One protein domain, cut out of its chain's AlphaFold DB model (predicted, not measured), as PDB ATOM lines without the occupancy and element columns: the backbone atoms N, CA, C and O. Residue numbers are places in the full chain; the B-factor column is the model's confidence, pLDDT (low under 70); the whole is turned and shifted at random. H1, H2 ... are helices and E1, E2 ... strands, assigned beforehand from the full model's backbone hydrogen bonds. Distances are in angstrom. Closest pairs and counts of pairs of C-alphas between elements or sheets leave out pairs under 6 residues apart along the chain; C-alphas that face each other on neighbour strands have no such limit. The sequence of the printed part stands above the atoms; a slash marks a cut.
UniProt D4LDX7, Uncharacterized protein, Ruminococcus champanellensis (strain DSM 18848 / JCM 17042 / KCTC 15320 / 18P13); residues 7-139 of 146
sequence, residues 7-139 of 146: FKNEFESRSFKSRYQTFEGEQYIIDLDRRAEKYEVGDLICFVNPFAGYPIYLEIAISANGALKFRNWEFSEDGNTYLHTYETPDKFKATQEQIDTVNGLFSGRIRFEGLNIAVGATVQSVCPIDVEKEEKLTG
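This is residues 7 to 139 of the 146 residues of an uncharacterized protein of Ruminococcus champanellensis (strain DSM 18848 / JCM 17042 / KCTC 15320 / 18P13) (UniProt D4LDX7). With little regular structure, the domain is a long opening loop, of which residues 10 to 15 stick out, then a small sheet E1-E2-E3, grazed by helices H1 and H2, with H3 packed on H1. The printed part has 133 residues, 46 in three named strands then three named helices: mixed class, antiparallel sheet. It is compact, radius of gyration of the C-alphas 15.3 A, spanning 45 by 34 by 23 A.

E1, residues 44 to 48, E2, 56 to 62, and E3, 68 to 75, form a meander, each strand the antiparallel neighbour of the one before. N 46 and O 60 (E1, E2) and N 59 and O 72 (E2, E3) are within hydrogen-bond range, each 2.9 A. H1, residues 96 to 107, only grazes the sheet, as does H2, 121 to 126. H1 and H2 are close but not clearly touching, closest C-alphas Val 102 and Val 123, 7.9 A. H3, residues 131 to 138, touches residues 103 to 107 of H1, about perpendicular at 74 degrees; closest C-alphas Ser 107 and Glu 134, 6.3 A. Every O i to N i+4 pair is within range in H1 and H3, 1 of 2 in H2.

E1 begins at C-alpha 44 (-17.421, 20.642, 38.555); H3 ends at C-alpha 138 (-9.159, 12.575, 60.082). E3, 21.0 A, bends by 51 degrees at residue 71; H1 measures 16.3 A.

The printed part has no cut. Links E3 to H1 and H1 to H2 are long. Residues 7 to 27 and 78 have pLDDT under 70.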
ATOM      1  N   PHE A   7     -16.931  43.361  54.289       47.09
ATOM      2  CA  PHE A   7     -17.063  43.611  52.862       47.09
ATOM      3  C   PHE A   7     -16.107  44.750  52.504       47.09
ATOM      4  O   PHE A   7     -16.174  45.823  53.107       47.09
ATOM      5  N   LYS A   8     -15.202  44.547  51.543       39.81
ATOM      6  CA  LYS A   8     -14.424  45.657  50.977       39.81
ATOM      7  C   LYS A   8     -15.273  46.410  49.949       39.81
ATOM      8  O   LYS A   8     -15.089  46.253  48.755       39.81
ATOM      9  N   ASN A   9     -16.233  47.188  50.437       37.66
ATOM     10  CA  ASN A   9     -16.741  48.428  49.843       37.66
ATOM     11  C   ASN A   9     -17.754  49.044  50.822       37.66
ATOM     12  O   ASN A   9     -18.391  48.317  51.584       37.66
ATOM     13  N   GLU A  10     -17.855  50.372  50.844       37.81
ATOM     14  CA  GLU A  10     -18.604  51.172  51.825       37.81
ATOM     15  C   GLU A  10     -20.109  50.850  51.871       37.81
ATOM     16  O   GLU A  10     -20.930  51.543  51.277       37.81
ATOM     17  N   PHE A  11     -20.508  49.820  52.618       37.16
ATOM     18  CA  PHE A  11     -21.910  49.625  52.976       37.16
ATOM     19  C   PHE A  11     -22.066  49.536  54.488       37.16
ATOM     20  O   PHE A  11     -21.764  48.533  55.137       37.16
ATOM     21  N   GLU A  12     -22.514  50.658  55.049       37.09
ATOM     22  CA  GLU A  12     -22.822  50.811  56.457       37.09
ATOM     23  C   GLU A  12     -23.889  49.809  56.917       37.09
ATOM     24  O   GLU A  12     -24.913  49.550  56.284       37.09
ATOM     25  N   SER A  13     -23.601  49.265  58.092       37.75
ATOM     26  CA  SER A  13     -24.352  48.299  58.879       37.75
ATOM     27  C   SER A  13     -25.882  48.417  58.839       37.75
ATOM     28  O   SER A  13     -26.454  49.426  59.254       37.75
ATOM     29  N   ARG A  14     -26.558  47.292  58.577       33.62
ATOM     30  CA  ARG A  14     -27.874  46.997  59.168       33.62
ATOM     31  C   ARG A  14     -27.769  45.746  60.033       33.62
ATOM     32  O   ARG A  14     -27.294  44.702  59.599       33.62
ATOM     33  N   SER A  15     -28.143  45.883  61.303       36.88
ATOM     34  CA  SER A  15     -27.994  44.844  62.319       36.88
ATOM     35  C   SER A  15     -28.976  43.693  62.102       36.88
ATOM     36  O   SER A  15     -30.183  43.919  62.158       36.88
ATOM     37  N   PHE A  16     -28.479  42.462  61.988       40.06
ATOM     38  CA  PHE A  16     -29.298  41.255  62.096       40.06
ATOM     39  C   PHE A  16     -28.679  40.272  63.099       40.06
ATOM     40  O   PHE A  16     -27.477  40.008  63.095       40.06
ATOM     41  N   LYS A  17     -29.500  39.790  64.041       34.28
ATOM     42  CA  LYS A  17     -29.093  38.902  65.140       34.28
ATOM     43  C   LYS A  17     -29.173  37.426  64.718       34.28
ATOM     44  O   LYS A  17     -30.260  36.878  64.619       34.28
ATOM     45  N   SER A  18     -27.994  36.815  64.571       48.25
ATOM     46  CA  SER A  18     -27.572  35.435  64.900       48.25
ATOM     47  C   SER A  18     -28.640  34.388  65.266       48.25
ATOM     48  O   SER A  18     -29.227  34.502  66.347       48.25
ATOM     49  N   ARG A  19     -28.637  33.252  64.542       29.39
ATOM     50  CA  ARG A  19     -28.506  31.875  65.087       29.39
ATOM     51  C   ARG A  19     -27.738  31.009  64.062       29.39
ATOM     52  O   ARG A  19     -27.980  31.176  62.879       29.39
ATOM     53  N   TYR A  20     -26.874  30.107  64.544       33.00
ATOM     54  CA  TYR A  20     -26.086  29.070  63.829       33.00
ATOM     55  C   TYR A  20     -24.606  29.366  63.444       33.00
ATOM     56  O   TYR A  20     -24.298  30.118  62.532       33.00
ATOM     57  N   GLN A  21     -23.740  28.722  64.245       37.47
ATOM     58  CA  GLN A  21     -22.498  27.952  64.001       37.47
ATOM     59  C   GLN A  21     -21.238  28.473  63.255       37.47
ATOM     60  O   GLN A  21     -21.240  28.817  62.084       37.47
ATOM     61  N   THR A  22     -20.156  28.419  64.052       33.28
ATOM     62  CA  THR A  22     -18.696  28.205  63.879       33.28
ATOM     63  C   THR A  22     -17.973  28.465  62.552       33.28
ATOM     64  O   THR A  22     -18.042  27.680  61.614       33.28
ATOM     65  N   PHE A  23     -17.112  29.489  62.604       41.81
ATOM     66  CA  PHE A  23     -16.020  29.793  61.681       41.81
ATOM     67  C   PHE A  23     -14.684  29.671  62.449       41.81
ATOM     68  O   PHE A  23     -14.584  30.210  63.552       41.81
ATOM     69  N   GLU A  24     -13.689  28.952  61.917       42.47
ATOM     70  CA  GLU A  24     -12.376  28.706  62.562       42.47
ATOM     71  C   GLU A  24     -11.252  29.645  62.069       42.47
ATOM     72  O   GLU A  24     -10.067  29.368  62.232       42.47
ATOM     73  N   GLY A  25     -11.615  30.785  61.481       46.31
ATOM     74  CA  GLY A  25     -10.733  31.943  61.311       46.31
ATOM     75  C   GLY A  25     -11.335  33.146  62.032       46.31
ATOM     76  O   GLY A  25     -12.544  33.202  62.241       46.31
ATOM     77  N   GLU A  26     -10.538  34.130  62.443       53.00
ATOM     78  CA  GLU A  26     -11.116  35.315  63.097       53.00
ATOM     79  C   GLU A  26     -11.943  36.169  62.117       53.00
ATOM     80  O   GLU A  26     -12.859  36.872  62.549       53.00
ATOM     81  N   GLN A  27     -11.639  36.108  60.811       63.53
ATOM     82  CA  GLN A  27     -12.246  36.918  59.749       63.53
ATOM     83  C   GLN A  27     -12.142  36.201  58.388       63.53
ATOM     84  O   GLN A  27     -11.163  35.501  58.135       63.53
ATOM     85  N   TYR A  28     -13.118  36.411  57.501       73.19
ATOM     86  CA  TYR A  28     -13.028  36.086  56.071       73.19
ATOM     87  C   TYR A  28     -13.311  37.358  55.271       73.19
ATOM     88  O   TYR A  28     -14.263  38.080  55.579       73.19
ATOM     89  N   ILE A  29     -12.471  37.659  54.281       76.50
ATOM     90  CA  ILE A  29     -12.624  38.844  53.432       76.50
ATOM     91  C   ILE A  29     -13.366  38.424  52.171       76.50
ATOM     92  O   ILE A  29     -12.853  37.643  51.374       76.50
ATOM     93  N   ILE A  30     -14.561  38.976  51.985       83.19
ATOM     94  CA  ILE A  30     -15.305  38.853  50.734       83.19
ATOM     95  C   ILE A  30     -14.798  39.956  49.806       83.19
ATOM     96  O   ILE A  30     -15.068  41.141  50.023       83.19
ATOM     97  N   ASP A  31     -14.039  39.552  48.794       83.25
ATOM     98  CA  ASP A  31     -13.545  40.426  47.735       83.25
ATOM     99  C   ASP A  31     -14.448  40.293  46.502       83.25
ATOM    100  O   ASP A  31     -14.328  39.338  45.733       83.25
ATOM    101  N   LEU A  32     -15.380  41.237  46.352       83.94
ATOM    102  CA  LEU A  32     -16.322  41.284  45.226       83.94
ATOM    103  C   LEU A  32     -15.642  41.686  43.907       83.94
ATOM    104  O   LEU A  32     -16.207  41.458  42.841       83.94
ATOM    105  N   ASP A  33     -14.435  42.254  43.971       84.06
ATOM    106  CA  ASP A  33     -13.662  42.673  42.800       84.06
ATOM    107  C   ASP A  33     -12.687  41.578  42.329       84.06
ATOM    108  O   ASP A  33     -12.007  41.722  41.302       84.06
ATOM    109  N   ARG A  34     -12.605  40.458  43.064       85.81
ATOM    110  CA  ARG A  34     -11.757  39.326  42.699       85.81
ATOM    111  C   ARG A  34     -12.192  38.774  41.348       85.81
ATOM    112  O   ARG A  34     -13.338  38.391  41.131       85.81
ATOM    113  N   ARG A  35     -11.231  38.659  40.433       87.88
ATOM    114  CA  ARG A  35     -11.470  38.025  39.136       87.88
ATOM    115  C   ARG A  35     -11.682  36.526  39.308       87.88
ATOM    116  O   ARG A  35     -10.882  35.862  39.967       87.88
ATOM    117  N   ALA A  36     -12.716  36.019  38.645       91.38
ATOM    118  CA  ALA A  36     -12.952  34.594  38.487       91.38
ATOM    119  C   ALA A  36     -11.708  33.900  37.922       91.38
ATOM    120  O   ALA A  36     -11.077  34.387  36.975       91.38
ATOM    121  N   GLU A  37     -11.382  32.737  38.472       93.44
ATOM    122  CA  GLU A  37     -10.387  31.864  37.869       93.44
ATOM    123  C   GLU A  37     -10.944  31.245  36.580       93.44
ATOM    124  O   GLU A  37     -12.157  31.126  36.370       93.44
ATOM    125  N   LYS A  38     -10.044  30.877  35.664       91.19
ATOM    126  CA  LYS A  38     -10.431  30.383  34.343       91.19
ATOM    127  C   LYS A  38     -11.176  29.048  34.465       91.19
ATOM    128  O   LYS A  38     -10.660  28.097  35.050       91.19
ATOM    129  N   TYR A  39     -12.347  28.984  33.834       90.88
ATOM    130  CA  TYR A  39     -13.083  27.738  33.633       90.88
ATOM    131  C   TYR A  39     -12.324  26.793  32.700       90.88
ATOM    132  O   TYR A  39     -11.879  27.199  31.619       90.88
ATOM    133  N   GLU A  40     -12.245  25.529  33.092       93.19
ATOM    134  CA  GLU A  40     -11.715  24.446  32.274       93.19
ATOM    135  C   GLU A  40     -12.780  23.368  32.063       93.19
ATOM    136  O   GLU A  40     -13.627  23.107  32.918       93.19
ATOM    137  N   VAL A  41     -12.759  22.738  30.887       92.62
ATOM    138  CA  VAL A  41     -13.682  21.640  30.578       92.62
ATOM    139  C   VAL A  41     -13.447  20.505  31.572       92.62
ATOM    140  O   VAL A  41     -12.316  20.051  31.738       92.62
ATOM    141  N   GLY A  42     -14.524  20.039  32.206       94.50
ATOM    142  CA  GLY A  42     -14.465  19.030  33.265       94.50
ATOM    143  C   GLY A  42     -14.376  19.607  34.681       94.50
ATOM    144  O   GLY A  42     -14.361  18.829  35.631       94.50
ATOM    145  N   ASP A  43     -14.355  20.932  34.851       97.88
ATOM    146  CA  ASP A  43     -14.567  21.555  36.158       97.88
ATOM    147  C   ASP A  43     -16.004  21.286  36.644       97.88
ATOM    148  O   ASP A  43     -16.975  21.580  35.940       97.88
ATOM    149  N   LEU A  44     -16.140  20.765  37.865       98.19
ATOM    150  CA  LEU A  44     -17.421  20.642  38.555       98.19
ATOM    151  C   LEU A  44     -17.767  21.990  39.187       98.19
ATOM    152  O   LEU A  44     -17.102  22.417  40.133       98.19
ATOM    153  N   ILE A  45     -18.797  22.659  38.671       97.50
ATOM    154  CA  ILE A  45     -19.252  23.937  39.222       97.50
ATOM    155  C   ILE A  45     -20.134  23.682  40.437       97.50
ATOM    156  O   ILE A  45     -21.125  22.945  40.365       97.50
ATOM    157  N   CYS A  46     -19.771  24.313  41.547       97.12
ATOM    158  CA  CYS A  46     -20.497  24.224  42.794       97.12
ATOM    159  C   CYS A  46     -20.784  25.599  43.376       97.12
ATOM    160  O   CYS A  46     -20.056  26.564  43.146       97.12
ATOM    161  N   PHE A  47     -21.828  25.664  44.185       95.25
ATOM    162  CA  PHE A  47     -22.266  26.902  44.789       95.25
ATOM    163  C   PHE A  47     -22.866  26.722  46.174       95.25
ATOM    164  O   PHE A  47     -23.443  25.678  46.474       95.25
ATOM    165  N   VAL A  48     -22.715  27.729  47.030       94.19
ATOM    166  CA  VAL A  48     -23.132  27.680  48.435       94.19
ATOM    167  C   VAL A  48     -23.355  29.085  48.984       94.19
ATOM    168  O   VAL A  48     -22.674  30.017  48.573       94.19
ATOM    169  N   ASN A  49     -24.233  29.232  49.973       92.62
ATOM    170  CA  ASN A  49     -24.256  30.390  50.867       92.62
ATOM    171  C   ASN A  49     -23.523  30.041  52.164       92.62
ATOM    172  O   ASN A  49     -24.142  29.538  53.105       92.62
ATOM    173  N   PRO A  50     -22.204  30.283  52.253       88.06
ATOM    174  CA  PRO A  50     -21.402  29.759  53.355       88.06
ATOM    175  C   PRO A  50     -21.695  30.451  54.695       88.06
ATOM    176  O   PRO A  50     -21.296  29.957  55.746       88.06
ATOM    177  N   PHE A  51     -22.404  31.585  54.682       86.06
ATOM    178  CA  PHE A  51     -22.714  32.370  55.873       86.06
ATOM    179  C   PHE A  51     -24.222  32.392  56.132       86.06
ATOM    180  O   PHE A  51     -24.963  33.172  55.533       86.06
ATOM    181  N   ALA A  52     -24.682  31.555  57.066       78.00
ATOM    182  CA  ALA A  52     -26.090  31.495  57.451       78.00
ATOM    183  C   ALA A  52     -26.636  32.882  57.844       78.00
ATOM    184  O   ALA A  52     -26.068  33.582  58.687       78.00
ATOM    185  N   GLY A  53     -27.758  33.275  57.236       77.19
ATOM    186  CA  GLY A  53     -28.409  34.566  57.480       77.19
ATOM    187  C   GLY A  53     -27.784  35.764  56.759       77.19
ATOM    188  O   GLY A  53     -28.272  36.878  56.941       77.19
ATOM    189  N   TYR A  54     -26.748  35.557  55.941       80.94
ATOM    190  CA  TYR A  54     -26.229  36.570  55.026       80.94
ATOM    191  C   TYR A  54     -26.579  36.176  53.587       80.94
ATOM    192  O   TYR A  54     -26.320  35.036  53.193       80.94
ATOM    193  N   PRO A  55     -27.150  37.093  52.786       84.06
ATOM    194  CA  PRO A  55     -27.559  36.806  51.418       84.06
ATOM    195  C   PRO A  55     -26.347  36.865  50.486       84.06
ATOM    196  O   PRO A  55     -26.329  37.656  49.551       84.06
ATOM    197  N   ILE A  56     -25.293  36.104  50.784       87.88
ATOM    198  CA  ILE A  56     -24.104  36.043  49.945       87.88
ATOM    199  C   ILE A  56     -23.797  34.611  49.529       87.88
ATOM    200  O   ILE A  56     -23.688  33.696  50.346       87.88
ATOM    201  N   TYR A  57     -23.658  34.473  48.224       90.50
ATOM    202  CA  TYR A  57     -23.490  33.260  47.466       90.50
ATOM    203  C   TYR A  57     -22.058  33.192  46.945       90.50
ATOM    204  O   TYR A  57     -21.540  34.155  46.377       90.50
ATOM    205  N   LEU A  58     -21.418  32.051  47.161       93.69
ATOM    206  CA  LEU A  58     -20.098  31.702  46.663       93.69
ATOM    207  C   LEU A  58     -20.253  30.685  45.538       93.69
ATOM    208  O   LEU A  58     -20.821  29.616  45.762       93.69
ATOM    209  N   GLU A  59     -19.672  30.970  44.378       95.81
ATOM    210  CA  GLU A  59     -19.447  29.977  43.330       95.81
ATOM    211  C   GLU A  59     -17.971  29.552  43.315       95.81
ATOM    212  O   GLU A  59     -17.060  30.389  43.270       95.81
ATOM    213  N   ILE A  60     -17.739  28.239  43.318       97.12
ATOM    214  CA  ILE A  60     -16.425  27.609  43.164       97.12
ATOM    215  C   ILE A  60     -16.455  26.577  42.036       97.12
ATOM    216  O   ILE A  60     -17.507  26.060  41.661       97.12
ATOM    217  N   ALA A  61     -15.286  26.244  41.504       98.06
ATOM    218  CA  ALA A  61     -15.088  25.067  40.667       98.06
ATOM    219  C   ALA A  61     -14.180  24.060  41.375       98.06
ATOM    220  O   ALA A  61     -13.210  24.450  42.023       98.06
ATOM    221  N   ILE A  62     -14.473  22.771  41.208       98.25
ATOM    222  CA  ILE A  62     -13.566  21.673  41.549       98.25
ATOM    223  C   ILE A  62     -13.030  21.106  40.240       98.25
ATOM    224  O   ILE A  62     -13.763  20.468  39.480       98.25
ATOM    225  N   SER A  63     -11.759  21.351  39.951       97.75
ATOM    226  CA  SER A  63     -11.141  20.893  38.712       97.75
ATOM    227  C   SER A  63     -10.968  19.390  38.653       97.75
ATOM    228  O   SER A  63     -10.958  18.717  39.678       97.75
ATOM    229  N   ALA A  64     -10.781  18.857  37.445       97.19
ATOM    230  CA  ALA A  64     -10.573  17.425  37.217       97.19
ATOM    231  C   ALA A  64      -9.388  16.838  38.015       97.19
ATOM    232  O   ALA A  64      -9.360  15.643  38.276       97.19
ATOM    233  N   ASN A  65      -8.426  17.667  38.432       96.31
ATOM    234  CA  ASN A  65      -7.308  17.285  39.300       96.31
ATOM    235  C   ASN A  65      -7.560  17.535  40.805       96.31
ATOM    236  O   ASN A  65      -6.628  17.436  41.598       96.31
ATOM    237  N   GLY A  66      -8.781  17.908  41.197       96.38
ATOM    238  CA  GLY A  66      -9.172  18.206  42.578       96.38
ATOM    239  C   GLY A  66      -8.879  19.634  43.057       96.38
ATOM    240  O   GLY A  66      -9.194  19.972  44.194       96.38
ATOM    241  N   ALA A  67      -8.296  20.509  42.232       96.81
ATOM    242  CA  ALA A  67      -8.044  21.889  42.649       96.81
ATOM    243  C   ALA A  67      -9.356  22.668  42.852       96.81
ATOM    244  O   ALA A  67     -10.243  22.633  41.999       96.81
ATOM    245  N   LEU A  68      -9.456  23.405  43.962       96.25
ATOM    246  CA  LEU A  68     -10.549  24.344  44.206       96.25
ATOM    247  C   LEU A  68     -10.214  25.700  43.584       96.25
ATOM    248  O   LEU A  68      -9.158  26.261  43.869       96.25
ATOM    249  N   LYS A  69     -11.131  26.228  42.774       95.69
ATOM    250  CA  LYS A  69     -10.999  27.508  42.075       95.69
ATOM    251  C   LYS A  69     -12.124  28.449  42.478       95.69
ATOM    252  O   LYS A  69     -13.294  28.063  42.462       95.69
ATOM    253  N   PHE A  70     -11.787  29.695  42.782       95.06
ATOM    254  CA  PHE A  70     -12.767  30.757  42.964       95.06
ATOM    255  C   PHE A  70     -13.421  31.131  41.634       95.06
ATOM    256  O   PHE A  70     -12.738  31.293  40.618       95.06
ATOM    257  N   ARG A  71     -14.739  31.343  41.647       94.75
ATOM    258  CA  ARG A  71     -15.460  31.845  40.475       94.75
ATOM    259  C   ARG A  71     -16.153  33.163  40.743       94.75
ATOM    260  O   ARG A  71     -15.907  34.109  40.004       94.75
ATOM    261  N   ASN A  72     -16.997  33.236  41.764       93.81
ATOM    262  CA  ASN A  72     -17.776  34.445  41.990       93.81
ATOM    263  C   ASN A  72     -18.230  34.598  43.441       93.81
ATOM    264  O   ASN A  72     -18.471  33.610  44.134       93.81
ATOM    265  N   TRP A  73     -18.419  35.854  43.842       92.25
ATOM    266  CA  TRP A  73     -19.249  36.242  44.973       92.25
ATOM    267  C   TRP A  73     -20.457  37.015  44.442       92.25
ATOM    268  O   TRP A  73     -20.298  37.973  43.691       92.25
ATOM    269  N   GLU A  74     -21.661  36.636  44.854       88.31
ATOM    270  CA  GLU A  74     -22.895  37.308  44.443       88.31
ATOM    271  C   GLU A  74     -23.837  37.482  45.631       88.31
ATOM    272  O   GLU A  74     -23.874  36.649  46.535       88.31
ATOM    273  N   PHE A  75     -24.613  38.565  45.650       86.06
ATOM    274  CA  PHE A  75     -25.686  38.705  46.628       86.06
ATOM    275  C   PHE A  75     -26.937  37.967  46.144       86.06
ATOM    276  O   PHE A  75     -27.441  38.256  45.064       86.06
ATOM    277  N   SER A  76     -27.451  37.037  46.949       81.50
ATOM    278  CA  SER A  76     -28.646  36.250  46.630       81.50
ATOM    279  C   SER A  76     -29.455  35.938  47.888       81.50
ATOM    280  O   SER A  76     -28.902  35.505  48.903       81.50
ATOM    281  N   GLU A  77     -30.770  36.161  47.817       75.69
ATOM    282  CA  GLU A  77     -31.712  35.930  48.922       75.69
ATOM    283  C   GLU A  77     -32.153  34.458  49.045       75.69
ATOM    284  O   GLU A  77     -32.542  34.032  50.129       75.69
ATOM    285  N   ASP A  78     -32.005  33.658  47.982       69.69
ATOM    286  CA  ASP A  78     -32.508  32.273  47.886       69.69
ATOM    287  C   ASP A  78     -31.432  31.204  48.136       69.69
ATOM    288  O   ASP A  78     -31.470  30.085  47.616       69.69
ATOM    289  N   GLY A  79     -30.414  31.551  48.911       71.25
ATOM    290  CA  GLY A  79     -29.224  30.729  48.988       71.25
ATOM    291  C   GLY A  79     -29.267  29.613  50.029       71.25
ATOM    292  O   GLY A  79     -29.728  29.776  51.159       71.25
ATOM    293  N   ASN A  80     -28.731  28.459  49.642       84.25
ATOM    294  CA  ASN A  80     -28.662  27.270  50.479       84.25
ATOM    295  C   ASN A  80     -27.293  27.176  51.168       84.25
ATOM    296  O   ASN A  80     -26.259  27.371  50.533       84.25
ATOM    297  N   THR A  81     -27.275  26.864  52.466       89.50
ATOM    298  CA  THR A  81     -26.035  26.748  53.250       89.50
ATOM    299  C   THR A  81     -25.210  25.505  52.930       89.50
ATOM    300  O   THR A  81     -24.080  25.384  53.399       89.50
ATOM    301  N   TYR A  82     -25.764  24.573  52.159       92.88
ATOM    302  CA  TYR A  82     -25.045  23.418  51.647       92.88
ATOM    303  C   TYR A  82     -24.480  23.686  50.248       92.88
ATOM    304  O   TYR A  82     -25.039  24.449  49.467       92.88
ATOM    305  N   LEU A  83     -23.370  23.029  49.922       95.69
ATOM    306  CA  LEU A  83     -22.762  23.062  48.601       95.69
ATOM    307  C   LEU A  83     -23.620  22.284  47.612       95.69
ATOM    308  O   LEU A  83     -23.874  21.090  47.793       95.69
ATOM    309  N   HIS A  84     -24.024  22.959  46.550       96.19
ATOM    310  CA  HIS A  84     -24.866  22.433  45.496       96.19
ATOM    311  C   HIS A  84     -24.174  22.485  44.143       96.19
ATOM    312  O   HIS A  84     -23.166  23.154  43.958       96.19
ATOM    313  N   THR A  85     -24.721  21.735  43.198       97.19
ATOM    314  CA  THR A  85     -24.340  21.751  41.788       97.19
ATOM    315  C   THR A  85     -25.600  21.508  40.969       97.19
ATOM    316  O   THR A  85     -26.537  20.871  41.460       97.19
ATOM    317  N   TYR A  86     -25.627  22.018  39.740       96.12
ATOM    318  CA  TYR A  86     -26.670  21.692  38.765       96.12
ATOM    319  C   TYR A  86     -26.353  20.423  37.969       96.12
ATOM    320  O   TYR A  86     -27.204  19.945  37.217       96.12
ATOM    321  N   GLU A  87     -25.142  19.882  38.122       97.06
ATOM    322  CA  GLU A  87     -24.736  18.653  37.458       97.06
ATOM    323  C   GLU A  87     -25.490  17.440  37.995       97.06
ATOM    324  O   GLU A  87     -25.878  17.368  39.164       97.06
ATOM    325  N   THR A  88     -25.664  16.455  37.121       96.50
ATOM    326  CA  THR A  88     -26.308  15.185  37.447       96.50
ATOM    327  C   THR A  88     -25.400  14.015  37.064       96.50
ATOM    328  O   THR A  88     -24.594  14.142  36.138       96.50
ATOM    329  N   PRO A  89     -25.506  12.848  37.729       94.56
ATOM    330  CA  PRO A  89     -24.584  11.727  37.500       94.56
ATOM    331  C   PRO A  89     -24.615  11.144  36.078       94.56
ATOM    332  O   PRO A  89     -23.697  10.425  35.674       94.56
ATOM    333  N   ASP A  90     -25.678  11.405  35.314       95.38
ATOM    334  CA  ASP A  90     -25.810  11.057  33.897       95.38
ATOM    335  C   ASP A  90     -25.047  12.014  32.967       95.38
ATOM    336  O   ASP A  90     -24.598  11.581  31.906       95.38
ATOM    337  N   LYS A  91     -24.850  13.277  33.369       94.25
ATOM    338  CA  LYS A  91     -24.211  14.325  32.554       94.25
ATOM    339  C   LYS A  91     -22.764  14.590  32.935       94.25
ATOM    340  O   LYS A  91     -21.961  14.925  32.070       94.25
ATOM    341  N   PHE A  92     -22.428  14.393  34.205       96.88
ATOM    342  CA  PHE A  92     -21.105  14.669  34.736       96.88
ATOM    343  C   PHE A  92     -20.504  13.416  35.363       96.88
ATOM    344  O   PHE A  92     -21.087  12.795  36.254       96.88
ATOM    345  N   LYS A  93     -19.313  13.038  34.895       96.44
ATOM    346  CA  LYS A  93     -18.516  11.958  35.479       96.44
ATOM    347  C   LYS A  93     -17.348  12.576  36.225       96.44
ATOM    348  O   LYS A  93     -16.390  13.016  35.600       96.44
ATOM    349  N   ALA A  94     -17.461  12.613  37.550       97.50
ATOM    350  CA  ALA A  94     -16.399  13.121  38.398       97.50
ATOM    351  C   ALA A  94     -15.159  12.222  38.330       97.50
ATOM    352  O   ALA A  94     -15.267  10.991  38.304       97.50
ATOM    353  N   THR A  95     -13.984  12.843  38.313       98.25
ATOM    354  CA  THR A  95     -12.712  12.145  38.499       98.25
ATOM    355  C   THR A  95     -12.547  11.709  39.954       98.25
ATOM    356  O   THR A  95     -13.243  12.191  40.853       98.25
ATOM    357  N   GLN A  96     -11.595  10.810  40.212       97.94
ATOM    358  CA  GLN A  96     -11.315  10.392  41.584       97.94
ATOM    359  C   GLN A  96     -10.800  11.561  42.432       97.94
ATOM    360  O   GLN A  96     -11.143  11.667  43.603       97.94
ATOM    361  N   GLU A  97     -10.032  12.473  41.841       98.31
ATOM    362  CA  GLU A  97      -9.502  13.658  42.509       98.31
ATOM    363  C   GLU A  97     -10.615  14.642  42.897       98.31
ATOM    364  O   GLU A  97     -10.575  15.231  43.981       98.31
ATOM    365  N   GLN A  98     -11.645  14.791  42.056       98.44
ATOM    366  CA  GLN A  98     -12.843  15.565  42.398       98.44
ATOM    367  C   GLN A  98     -13.603  14.921  43.557       98.44
ATOM    368  O   GLN A  98     -13.948  15.610  44.517       98.44
ATOM    369  N   ILE A  99     -13.803  13.600  43.505       98.44
ATOM    370  CA  ILE A  99     -14.459  12.844  44.578       98.44
ATOM    371  C   ILE A  99     -13.682  13.002  45.888       98.44
ATOM    372  O   ILE A  99     -14.274  13.338  46.912       98.44
ATOM    373  N   ASP A 100     -12.362  12.830  45.870       97.88
ATOM    374  CA  ASP A 100     -11.503  12.950  47.053       97.88
ATOM    375  C   ASP A 100     -11.497  14.376  47.627       97.88
ATOM    376  O   ASP A 100     -11.410  14.561  48.844       97.88
ATOM    377  N   THR A 101     -11.646  15.384  46.765       98.12
ATOM    378  CA  THR A 101     -11.781  16.784  47.183       98.12
ATOM    379  C   THR A 101     -13.126  17.042  47.847       98.12
ATOM    380  O   THR A 101     -13.171  17.630  48.926       98.12
ATOM    381  N   VAL A 102     -14.221  16.557  47.255       98.06
ATOM    382  CA  VAL A 102     -15.565  16.647  47.847       98.06
ATOM    383  C   VAL A 102     -15.623  15.916  49.191       98.06
ATOM    384  O   VAL A 102     -16.189  16.443  50.144       98.06
ATOM    385  N   ASN A 103     -14.993  14.747  49.299       97.00
ATOM    386  CA  ASN A 103     -14.885  13.998  50.551       97.00
ATOM    387  C   ASN A 103     -14.099  14.768  51.619       97.00
ATOM    388  O   ASN A 103     -14.543  14.861  52.761       97.00
ATOM    389  N   GLY A 104     -12.981  15.393  51.239       94.94
ATOM    390  CA  GLY A 104     -12.221  16.246  52.147       94.94
ATOM    391  C   GLY A 104     -12.981  17.506  52.578       94.94
ATOM    392  O   GLY A 104     -12.856  17.916  53.729       94.94
ATOM    393  N   LEU A 105     -13.777  18.117  51.691       94.81
ATOM    394  CA  LEU A 105     -14.676  19.222  52.055       94.81
ATOM    395  C   LEU A 105     -15.738  18.745  53.051       94.81
ATOM    396  O   LEU A 105     -15.972  19.394  54.065       94.81
ATOM    397  N   PHE A 106     -16.337  17.584  52.787       94.38
ATOM    398  CA  PHE A 106     -17.362  16.986  53.634       94.38
ATOM    399  C   PHE A 106     -16.858  16.678  55.052       94.38
ATOM    400  O   PHE A 106     -17.559  16.947  56.025       94.38
ATOM    401  N   SER A 107     -15.640  16.148  55.177       91.50
ATOM    402  CA  SER A 107     -15.020  15.828  56.468       91.50
ATOM    403  C   SER A 107     -14.401  17.038  57.176       91.50
ATOM    404  O   SER A 107     -13.975  16.925  58.323       91.50
ATOM    405  N   GLY A 108     -14.315  18.194  56.509       89.69
ATOM    406  CA  GLY A 108     -13.630  19.387  57.010       89.69
ATOM    407  C   GLY A 108     -12.097  19.332  56.920       89.69
ATOM    408  O   GLY A 108     -11.435  20.299  57.314       89.69
ATOM    409  N   ARG A 109     -11.529  18.240  56.378       92.19
ATOM    410  CA  ARG A 109     -10.089  18.067  56.105       92.19
ATOM    411  C   ARG A 109      -9.580  19.047  55.047       92.19
ATOM    412  O   ARG A 109      -8.444  19.509  55.128       92.19
ATOM    413  N   ILE A 110     -10.410  19.352  54.054       92.19
ATOM    414  CA  ILE A 110     -10.165  20.381  53.043       92.19
ATOM    415  C   ILE A 110     -11.093  21.553  53.344       92.19
ATOM    416  O   ILE A 110     -12.268  21.378  53.651       92.19
ATOM    417  N   ARG A 111     -10.552  22.765  53.244       91.31
ATOM    418  CA  ARG A 111     -11.292  24.015  53.412       91.31
ATOM    419  C   ARG A 111     -11.053  24.895  52.205       91.31
ATOM    420  O   ARG A 111      -9.925  24.975  51.717       91.31
ATOM    421  N   PHE A 112     -12.084  25.597  51.760       90.38
ATOM    422  CA  PHE A 112     -11.916  26.614  50.732       90.38
ATOM    423  C   PHE A 112     -11.465  27.909  51.400       90.38
ATOM    424  O   PHE A 112     -12.266  28.576  52.041       90.38
ATOM    425  N   GLU A 113     -10.175  28.238  51.317       87.25
ATOM    426  CA  GLU A 113      -9.632  29.481  51.897       87.25
ATOM    427  C   GLU A 113      -9.970  29.643  53.395       87.25
ATOM    428  O   GLU A 113     -10.256  30.728  53.892       87.25
ATOM    429  N   GLY A 114      -9.978  28.521  54.123       83.38
ATOM    430  CA  GLY A 114     -10.359  28.466  55.536       83.38
ATOM    431  C   GLY A 114     -11.866  28.351  55.800       83.38
ATOM    432  O   GLY A 114     -12.239  28.046  56.933       83.38
ATOM    433  N   LEU A 115     -12.729  28.507  54.786       85.62
ATOM    434  CA  LEU A 115     -14.159  28.218  54.893       85.62
ATOM    435  C   LEU A 115     -14.394  26.713  55.041       85.62
ATOM    436  O   LEU A 115     -13.954  25.915  54.209       85.62
ATOM    437  N   ASN A 116     -15.146  26.341  56.077       88.69
ATOM    438  CA  ASN A 116     -15.757  25.023  56.154       88.69
ATOM    439  C   ASN A 116     -17.046  25.033  55.321       88.69
ATOM    440  O   ASN A 116     -17.935  25.847  55.575       88.69
ATOM    441  N   ILE A 117     -17.126  24.164  54.316       89.75
ATOM    442  CA  ILE A 117     -18.240  24.109  53.371       89.75
ATOM    443  C   ILE A 117     -18.970  22.781  53.565       89.75
ATOM    444  O   ILE A 117     -18.446  21.719  53.243       89.75
ATOM    445  N   ALA A 118     -20.208  22.847  54.055       90.75
ATOM    446  CA  ALA A 118     -21.044  21.665  54.212       90.75
ATOM    447  C   ALA A 118     -21.499  21.150  52.839       90.75
ATOM    448  O   ALA A 118     -22.169  21.867  52.103       90.75
ATOM    449  N   VAL A 119     -21.172  19.906  52.477       95.50
ATOM    450  CA  VAL A 119     -21.507  19.357  51.151       95.50
ATOM    451  C   VAL A 119     -22.966  18.894  51.087       95.50
ATOM    452  O   VAL A 119     -23.392  18.051  51.874       95.50
ATOM    453  N   GLY A 120     -23.731  19.413  50.123       95.31
ATOM    454  CA  GLY A 120     -25.146  19.096  49.920       95.31
ATOM    455  C   GLY A 120     -25.402  17.878  49.035       95.31
ATOM    456  O   GLY A 120     -24.551  17.437  48.264       95.31
ATOM    457  N   ALA A 121     -26.627  17.351  49.112       95.19
ATOM    458  CA  ALA A 121     -27.024  16.096  48.468       95.19
ATOM    459  C   ALA A 121     -26.815  16.067  46.941       95.19
ATOM    460  O   ALA A 121     -26.484  15.023  46.387       95.19
ATOM    461  N   THR A 122     -26.968  17.202  46.250       97.25
ATOM    462  CA  THR A 122     -26.764  17.262  44.792       97.25
ATOM    463  C   THR A 122     -25.305  16.997  44.425       97.25
ATOM    464  O   THR A 122     -25.041  16.221  43.513       97.25
ATOM    465  N   VAL A 123     -24.349  17.554  45.178       97.62
ATOM    466  CA  VAL A 123     -22.917  17.286  44.966       97.62
ATOM    467  C   VAL A 123     -22.591  15.845  45.344       97.62
ATOM    468  O   VAL A 123     -21.906  15.170  44.583       97.62
ATOM    469  N   GLN A 124     -23.151  15.337  46.448       96.94
ATOM    470  CA  GLN A 124     -22.967  13.940  46.866       96.94
ATOM    471  C   GLN A 124     -23.493  12.931  45.831       96.94
ATOM    472  O   GLN A 124     -22.970  11.826  45.729       96.94
ATOM    473  N   SER A 125     -24.510  13.299  45.042       97.12
ATOM    474  CA  SER A 125     -25.016  12.436  43.968       97.12
ATOM    475  C   SER A 125     -23.991  12.234  42.846       97.12
ATOM    476  O   SER A 125     -23.904  11.142  42.288       97.12
ATOM    477  N   VAL A 126     -23.199  13.269  42.545       97.69
ATOM    478  CA  VAL A 126     -22.161  13.266  41.501       97.69
ATOM    479  C   VAL A 126     -20.824  12.757  42.049       97.69
ATOM    480  O   VAL A 126     -20.107  12.035  41.360       97.69
ATOM    481  N   CYS A 127     -20.506  13.112  43.292       97.56
ATOM    482  CA  CYS A 127     -19.297  12.737  44.016       97.56
ATOM    483  C   CYS A 127     -19.677  12.013  45.320       97.56
ATOM    484  O   CYS A 127     -19.832  12.674  46.351       97.56
ATOM    485  N   PRO A 128     -19.848  10.680  45.295       95.81
ATOM    486  CA  PRO A 128     -20.263   9.920  46.471       95.81
ATOM    487  C   PRO A 128     -19.308  10.083  47.659       95.81
ATOM    488  O   PRO A 128     -18.085  10.091  47.498       95.81
ATOM    489  N   ILE A 129     -19.882  10.188  48.859       95.38
ATOM    490  CA  ILE A 129     -19.125  10.315  50.106       95.38
ATOM    491  C   ILE A 129     -18.734   8.932  50.635       95.38
ATOM    492  O   ILE A 129     -19.590   8.080  50.869       95.38
ATOM    493  N   ASP A 130     -17.442   8.745  50.877       95.12
ATOM    494  CA  ASP A 130     -16.842   7.616  51.578       95.12
ATOM    495  C   ASP A 130     -16.505   8.033  53.017       95.12
ATOM    496  O   ASP A 130     -15.406   8.494  53.341       95.12
ATOM    497  N   VAL A 131     -17.501   7.885  53.890       93.50
ATOM    498  CA  VAL A 131     -17.392   8.255  55.305       93.50
ATOM    499  C   VAL A 131     -16.292   7.454  55.997       93.50
ATOM    500  O   VAL A 131     -15.511   8.021  56.751       93.50
ATOM    501  N   GLU A 132     -16.181   6.152  55.723       93.62
ATOM    502  CA  GLU A 132     -15.189   5.299  56.383       93.62
ATOM    503  C   GLU A 132     -13.754   5.683  56.012       93.62
ATOM    504  O   GLU A 132     -12.862   5.640  56.865       93.62
ATOM    505  N   LYS A 133     -13.514   6.040  54.744       93.81
ATOM    506  CA  LYS A 133     -12.216   6.555  54.297       93.81
ATOM    507  C   LYS A 133     -11.887   7.865  55.004       93.81
ATOM    508  O   LYS A 133     -10.775   7.997  55.513       93.81
ATOM    509  N   GLU A 134     -12.825   8.806  55.073       94.00
ATOM    510  CA  GLU A 134     -12.561  10.098  55.710       94.00
ATOM    511  C   GLU A 134     -12.388   9.988  57.231       94.00
ATOM    512  O   GLU A 134     -11.448  10.583  57.748       94.00
ATOM    513  N   GLU A 135     -13.168   9.159  57.940       92.25
ATOM    514  CA  GLU A 135     -12.960   8.897  59.379       92.25
ATOM    515  C   GLU A 135     -11.545   8.352  59.659       92.25
ATOM    516  O   GLU A 135     -10.909   8.719  60.648       92.25
ATOM    517  N   LYS A 136     -11.012   7.496  58.774       92.94
ATOM    518  CA  LYS A 136      -9.629   6.990  58.882       92.94
ATOM    519  C   LYS A 136      -8.586   8.080  58.632       92.94
ATOM    520  O   LYS A 136      -7.522   8.034  59.243       92.94
ATOM    521  N   LEU A 137      -8.861   9.018  57.724       89.50
ATOM    522  CA  LEU A 137      -7.942  10.106  57.377       89.50
ATOM    523  C   LEU A 137      -7.917  11.215  58.434       89.50
ATOM    524  O   LEU A 137      -6.854  11.783  58.677       89.50
ATOM    525  N   THR A 138      -9.057  11.531  59.049       87.69
ATOM    526  CA  THR A 138      -9.159  12.575  60.082       87.69
ATOM    527  C   THR A 138      -8.902  12.040  61.489       87.69
ATOM    528  O   THR A 138      -8.490  12.798  62.362       87.69
ATOM    529  N   GLY A 139      -9.122  10.741  61.723       88.69
ATOM    530  CA  GLY A 139      -9.112  10.152  63.063       88.69
ATOM    531  C   GLY A 139     -10.350  10.515  63.892       88.69
ATOM    532  O   GLY A 139     -10.389  10.229  65.090       88.69
TER     533      GLY A 139